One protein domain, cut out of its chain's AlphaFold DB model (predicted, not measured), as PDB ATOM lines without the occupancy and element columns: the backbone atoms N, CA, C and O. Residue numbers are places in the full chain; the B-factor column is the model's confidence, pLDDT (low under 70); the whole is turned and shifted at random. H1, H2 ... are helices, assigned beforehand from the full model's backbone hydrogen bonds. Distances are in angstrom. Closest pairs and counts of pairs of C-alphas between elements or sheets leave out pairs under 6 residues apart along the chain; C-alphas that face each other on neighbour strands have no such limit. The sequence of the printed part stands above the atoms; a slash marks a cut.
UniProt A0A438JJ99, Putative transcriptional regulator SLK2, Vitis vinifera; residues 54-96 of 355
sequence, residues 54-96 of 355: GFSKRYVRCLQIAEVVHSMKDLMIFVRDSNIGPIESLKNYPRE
ATOM      1  N   GLY A  54     -10.688 -26.971 -44.704       83.69
ATOM      2  CA  GLY A  54     -10.189 -27.228 -46.062       83.69
ATOM      3  C   GLY A  54     -10.579 -28.590 -46.657       83.69
ATOM      4  O   GLY A  54     -10.120 -28.955 -47.739       83.69
ATOM      5  N   PHE A  55     -11.445 -29.360 -45.991       84.69
ATOM      6  CA  PHE A  55     -11.860 -30.694 -46.439       84.69
ATOM      7  C   PHE A  55     -13.173 -30.672 -47.222       84.69
ATOM      8  O   PHE A  55     -14.164 -30.131 -46.749       84.69
ATOM      9  N   SER A  56     -13.239 -31.319 -48.393       88.81
ATOM     10  CA  SER A  56     -14.505 -31.371 -49.147       88.81
ATOM     11  C   SER A  56     -15.631 -32.056 -48.361       88.81
ATOM     12  O   SER A  56     -15.407 -33.087 -47.722       88.81
ATOM     13  N   LYS A  57     -16.874 -31.567 -48.474       86.00
ATOM     14  CA  LYS A  57     -18.056 -32.173 -47.813       86.00
ATOM     15  C   LYS A  57     -18.226 -33.666 -48.137       86.00
ATOM     16  O   LYS A  57     -18.671 -34.448 -47.299       86.00
ATOM     17  N   ARG A  58     -17.806 -34.089 -49.340       89.69
ATOM     18  CA  ARG A  58     -17.731 -35.504 -49.746       89.69
ATOM     19  C   ARG A  58     -16.715 -36.282 -48.899       89.69
ATOM     20  O   ARG A  58     -17.043 -37.355 -48.410       89.69
ATOM     21  N   TYR A  59     -15.512 -35.741 -48.716       92.19
ATOM     22  CA  TYR A  59     -14.451 -36.352 -47.914       92.19
ATOM     23  C   TYR A  59     -14.832 -36.445 -46.429       92.19
ATOM     24  O   TYR A  59     -14.703 -37.519 -45.845       92.19
ATOM     25  N   VAL A  60     -15.396 -35.377 -45.848       91.44
ATOM     26  CA  VAL A  60     -15.897 -35.378 -44.459       91.44
ATOM     27  C   VAL A  60     -16.961 -36.466 -44.259       91.44
ATOM     28  O   VAL A  60     -16.844 -37.275 -43.339       91.44
ATOM     29  N   ARG A  61     -17.941 -36.576 -45.170       93.56
ATOM     30  CA  ARG A  61     -18.955 -37.642 -45.121       93.56
ATOM     31  C   ARG A  61     -18.343 -39.044 -45.247       93.56
ATOM     32  O   ARG A  61     -18.778 -39.954 -44.546       93.56
ATOM     33  N   CYS A  62     -17.325 -39.231 -46.091       95.56
ATOM     34  CA  CYS A  62     -16.605 -40.505 -46.183       95.56
ATOM     35  C   CYS A  62     -15.870 -40.861 -44.877       95.56
ATOM     36  O   CYS A  62     -15.905 -42.022 -44.479       95.56
ATOM     37  N   LEU A  63     -15.254 -39.891 -44.188       94.81
ATOM     38  CA  LEU A  63     -14.614 -40.119 -42.884       94.81
ATOM     39  C   LEU A  63     -15.629 -40.479 -41.790       94.81
ATOM     40  O   LEU A  63     -15.403 -41.422 -41.036       94.81
ATOM     41  N   GLN A  64     -16.767 -39.781 -41.736       94.94
ATOM     42  CA  GLN A  64     -17.857 -40.082 -40.797       94.94
ATOM     43  C   GLN A  64     -18.409 -41.501 -41.012       94.94
ATOM     44  O   GLN A  64     -18.560 -42.263 -40.058       94.94
ATOM     45  N   ILE A  65     -18.647 -41.893 -42.270       96.94
ATOM     46  CA  ILE A  65     -19.064 -43.260 -42.616       96.94
ATOM     47  C   ILE A  65     -17.976 -44.274 -42.234       96.94
ATOM     48  O   ILE A  65     -18.303 -45.326 -41.691       96.94
ATOM     49  N   ALA A  66     -16.695 -43.969 -42.461       97.19
ATOM     50  CA  ALA A  66     -15.596 -44.861 -42.097       97.19
ATOM     51  C   ALA A  66     -15.512 -45.110 -40.579       97.19
ATOM     52  O   ALA A  66     -15.284 -46.249 -40.175       97.19
ATOM     53  N   GLU A  67     -15.750 -44.101 -39.733       95.62
ATOM     54  CA  GLU A  67     -15.800 -44.288 -38.274       95.62
ATOM     55  C   GLU A  67     -17.005 -45.135 -37.830       95.62
ATOM     56  O   GLU A  67     -16.855 -46.030 -36.989       95.62
ATOM     57  N   VAL A  68     -18.182 -44.923 -38.427       96.69
ATOM     58  CA  VAL A  68     -19.368 -45.757 -38.166       96.69
ATOM     59  C   VAL A  68     -19.107 -47.208 -38.580       96.69
ATOM     60  O   VAL A  68     -19.304 -48.113 -37.775       96.69
ATOM     61  N   VAL A  69     -18.584 -47.446 -39.787       97.19
ATOM     62  CA  VAL A  69     -18.264 -48.796 -40.292       97.19
ATOM     63  C   VAL A  69     -17.164 -49.473 -39.464       97.19
ATOM     64  O   VAL A  69     -17.252 -50.671 -39.197       97.19
ATOM     65  N   HIS A  70     -16.160 -48.728 -38.996       95.31
ATOM     66  CA  HIS A  70     -15.135 -49.248 -38.086       95.31
ATOM     67  C   HIS A  70     -15.751 -49.696 -36.752       95.31
ATOM     68  O   HIS A  70     -15.502 -50.812 -36.302       95.31
ATOM     69  N   SER A  71     -16.638 -48.874 -36.184       93.44
ATOM     70  CA  SER A  71     -17.370 -49.186 -34.949       93.44
ATOM     71  C   SER A  71     -18.325 -50.375 -35.124       93.44
ATOM     72  O   SER A  71     -18.438 -51.215 -34.237       93.44
ATOM     73  N   MET A  72     -18.977 -50.502 -36.286       95.44
ATOM     74  CA  MET A  72     -19.815 -51.659 -36.623       95.44
ATOM     75  C   MET A  72     -18.997 -52.948 -36.769       95.44
ATOM     76  O   MET A  72     -19.438 -53.998 -36.311       95.44
ATOM     77  N   LYS A  73     -17.792 -52.885 -37.352       93.88
ATOM     78  CA  LYS A  73     -16.870 -54.031 -37.423       93.88
ATOM     79  C   LYS A  73     -16.482 -54.517 -36.022       93.88
ATOM     80  O   LYS A  73     -16.459 -55.721 -35.786       93.88
ATOM     81  N   ASP A  74     -16.186 -53.599 -35.104       91.75
ATOM     82  CA  ASP A  74     -15.856 -53.936 -33.713       91.75
ATOM     83  C   ASP A  74     -17.078 -54.484 -32.953       91.75
ATOM     84  O   ASP A  74     -16.952 -55.463 -32.216       91.75
ATOM     85  N   LEU A  75     -18.282 -53.957 -33.209       93.50
ATOM     86  CA  LEU A  75     -19.537 -54.534 -32.716       93.50
ATOM     87  C   LEU A  75     -19.755 -55.967 -33.229       93.50
ATOM     88  O   LEU A  75     -20.128 -56.836 -32.449       93.50
ATOM     89  N   MET A  76     -19.492 -56.252 -34.508       92.62
ATOM     90  CA  MET A  76     -19.626 -57.605 -35.075       92.62
ATOM     91  C   MET A  76     -18.639 -58.623 -34.481       92.62
ATOM     92  O   MET A  76     -18.915 -59.824 -34.510       92.62
ATOM     93  N   ILE A  77     -17.501 -58.160 -33.956       91.88
ATOM     94  CA  ILE A  77     -16.568 -58.981 -33.172       91.88
ATOM     95  C   ILE A  77     -17.157 -59.195 -31.769       91.88
ATOM     96  O   ILE A  77     -17.379 -60.331 -31.367       91.88
ATOM     97  N   PHE A  78     -17.554 -58.119 -31.083       91.88
ATOM     98  CA  PHE A  78     -18.159 -58.184 -29.747       91.88
ATOM     99  C   PHE A  78     -19.407 -59.086 -29.666       91.88
ATOM    100  O   PHE A  78     -19.520 -59.876 -28.732       91.88
ATOM    101  N   VAL A  79     -20.314 -59.024 -30.651       90.75
ATOM    102  CA  VAL A  79     -21.505 -59.896 -30.756       90.75
ATOM    103  C   VAL A  79     -21.107 -61.376 -30.782       90.75
ATOM    104  O   VAL A  79     -21.712 -62.199 -30.097       90.75
ATOM    105  N   ARG A  80     -20.081 -61.705 -31.576       90.50
ATOM    106  CA  ARG A  80     -19.588 -63.071 -31.781       90.50
ATOM    107  C   ARG A  80     -18.941 -63.627 -30.519       90.50
ATOM    108  O   ARG A  80     -19.241 -64.750 -30.132       90.50
ATOM    109  N   ASP A  81     -18.091 -62.830 -29.885       89.06
ATOM    110  CA  ASP A  81     -17.314 -63.259 -28.723       89.06
ATOM    111  C   ASP A  81     -18.196 -63.355 -27.464       89.06
ATOM    112  O   ASP A  81     -18.008 -64.240 -26.628       89.06
ATOM    113  N   SER A  82     -19.209 -62.488 -27.344       84.38
ATOM    114  CA  SER A  82     -20.091 -62.436 -26.169       84.38
ATOM    115  C   SER A  82     -21.158 -63.534 -26.133       84.38
ATOM    116  O   SER A  82     -21.684 -63.814 -25.061       84.38
ATOM    117  N   ASN A  83     -21.509 -64.142 -27.275       83.00
ATOM    118  CA  ASN A  83     -22.678 -65.032 -27.422       83.00
ATOM    119  C   ASN A  83     -24.019 -64.364 -27.024       83.00
ATOM    120  O   ASN A  83     -24.981 -65.030 -26.642       83.00
ATOM    121  N   ILE A  84     -24.089 -63.031 -27.126       84.31
ATOM    122  CA  ILE A  84     -25.253 -62.207 -26.779       84.31
ATOM    123  C   ILE A  84     -25.948 -61.749 -28.070       84.31
ATOM    124  O   ILE A  84     -25.292 -61.278 -29.003       84.31
ATOM    125  N   GLY A  85     -27.282 -61.846 -28.123       88.06
ATOM    126  CA  GLY A  85     -28.078 -61.475 -29.303       88.06
ATOM    127  C   GLY A  85     -27.804 -60.040 -29.795       88.06
ATOM    128  O   GLY A  85     -27.487 -59.178 -28.974       88.06
ATOM    129  N   PRO A  86     -27.917 -59.732 -31.105       88.38
ATOM    130  CA  PRO A  86     -27.416 -58.472 -31.672       88.38
ATOM    131  C   PRO A  86     -27.939 -57.190 -31.003       88.38
ATOM    132  O   PRO A  86     -27.178 -56.236 -30.851       88.38
ATOM    133  N   ILE A  87     -29.203 -57.171 -30.561       90.12
ATOM    134  CA  ILE A  87     -29.810 -56.016 -29.879       90.12
ATOM    135  C   ILE A  87     -29.228 -55.829 -28.469       90.12
ATOM    136  O   ILE A  87     -28.842 -54.718 -28.102       90.12
ATOM    137  N   GLU A  88     -29.099 -56.904 -27.691       89.44
ATOM    138  CA  GLU A  88     -28.458 -56.862 -26.370       89.44
ATOM    139  C   GLU A  88     -26.957 -56.569 -26.472       89.44
ATOM    140  O   GLU A  88     -26.412 -55.801 -25.679       89.44
ATOM    141  N   SER A  89     -26.291 -57.081 -27.506       90.06
ATOM    142  CA  SER A  89     -24.906 -56.732 -27.807       90.06
ATOM    143  C   SER A  89     -24.767 -55.247 -28.147       90.06
ATOM    144  O   SER A  89     -23.861 -54.609 -27.630       90.06
ATOM    145  N   LEU A  90     -25.683 -54.642 -28.913       91.69
ATOM    146  CA  LEU A  90     -25.667 -53.196 -29.187       91.69
ATOM    147  C   LEU A  90     -25.920 -52.341 -27.927       91.69
ATOM    148  O   LEU A  90     -25.373 -51.243 -27.811       91.69
ATOM    149  N   LYS A  91     -26.716 -52.827 -26.963       89.00
ATOM    150  CA  LYS A  91     -26.930 -52.150 -25.668       89.00
ATOM    151  C   LYS A  91     -25.670 -52.156 -24.794       89.00
ATOM    152  O   LYS A  91     -25.377 -51.135 -24.166       89.00
ATOM    153  N   ASN A  92     -24.952 -53.283 -24.777       84.75
ATOM    154  CA  ASN A  92     -23.774 -53.532 -23.935       84.75
ATOM    155  C   ASN A  92     -22.429 -53.173 -24.601       84.75
ATOM    156  O   ASN A  92     -21.428 -53.014 -23.903       84.75
ATOM    157  N   TYR A  93     -22.394 -53.007 -25.928       86.31
ATOM    158  CA  TYR A  93     -21.222 -52.563 -26.687       86.31
ATOM    159  C   TYR A  93     -20.664 -51.257 -26.092       86.31
ATOM    160  O   TYR A  93     -21.462 -50.357 -25.815       86.31
ATOM    161  N   PRO A  94     -19.336 -51.134 -25.864       75.06
ATOM    162  CA  PRO A  94     -18.711 -50.227 -24.893       75.06
ATOM    163  C   PRO A  94     -19.241 -48.783 -24.825       75.06
ATOM    164  O   PRO A  94     -18.623 -47.819 -25.281       75.06
ATOM    165  N   ARG A  95     -20.329 -48.622 -24.064       62.34
ATOM    166  CA  ARG A  95     -20.896 -47.353 -23.573       62.34
ATOM    167  C   ARG A  95     -19.969 -46.650 -22.562       62.34
ATOM    168  O   ARG A  95     -20.243 -45.543 -22.108       62.34
ATOM    169  N   GLU A  96     -18.848 -47.285 -22.228       49.31
ATOM    170  CA  GLU A  96     -17.981 -46.951 -21.100       49.31
ATOM    171  C   GLU A  96     -16.816 -45.999 -21.412       49.31
ATOM    172  O   GLU A  96     -16.023 -45.670 -20.524       49.31
TER     173      GLU A  96
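What this domain is: This is residues 54 to 96 of the 355 residues of the protein "Putative transcriptional regulator SLK2" of Vitis vinifera (UniProt A0A438JJ99). One long helix, H1, makes nearly the whole length of a rod, and past its last residue, Ser 82, the backbone folds back and a short helix, H2, packs crosswise on residues 75 to 82 of H1, making a small head. Residues 54 to 70, of which 57 to 70 belong to H1, stick out free from this head. The printed part has 43 residues with two named helices, H1 then H2 along the chain, and no named strand; the class is all helix. It is only just loose, close to extended, with a radius of gyration of the C-alphas of 13.7 A, and the C-alphas span 43 by 18 by 14 A.

Where its parts are: The printed part begins at Gly 54, with its C-alpha at (-10.189, -27.228, -46.062). H1 holds residues 57 to 82 and measures 37.3 A from C-alpha 57 at (-18.056, -32.173, -47.813) to C-alpha 82 at (-20.091, -62.436, -26.169). H2 follows with residues 86 to 92, and its last C-alpha is at (-23.774, -53.532, -23.935).

How they stand to each other: A tight link of 3 residues joins H1 to H2. H1 touches H2 with residues 75 to 82 alone, and the closest C-alphas of the two helices are those of Val 79 and Ser 89, 5.5 A apart. Their lines stand about perpendicular, at 84 degrees. In H2 every O i to N i+4 pair is within hydrogen-bond range; in H1 21 of 22 are.

The domain as a whole: The two C-alphas farthest apart are those of Gly 54 and Asn 83, at 44.0 A. The printed part has no cut and no long link between its helices. The mean pLDDT of the printed part is 89.0, and residues 95 to 96 are under 70.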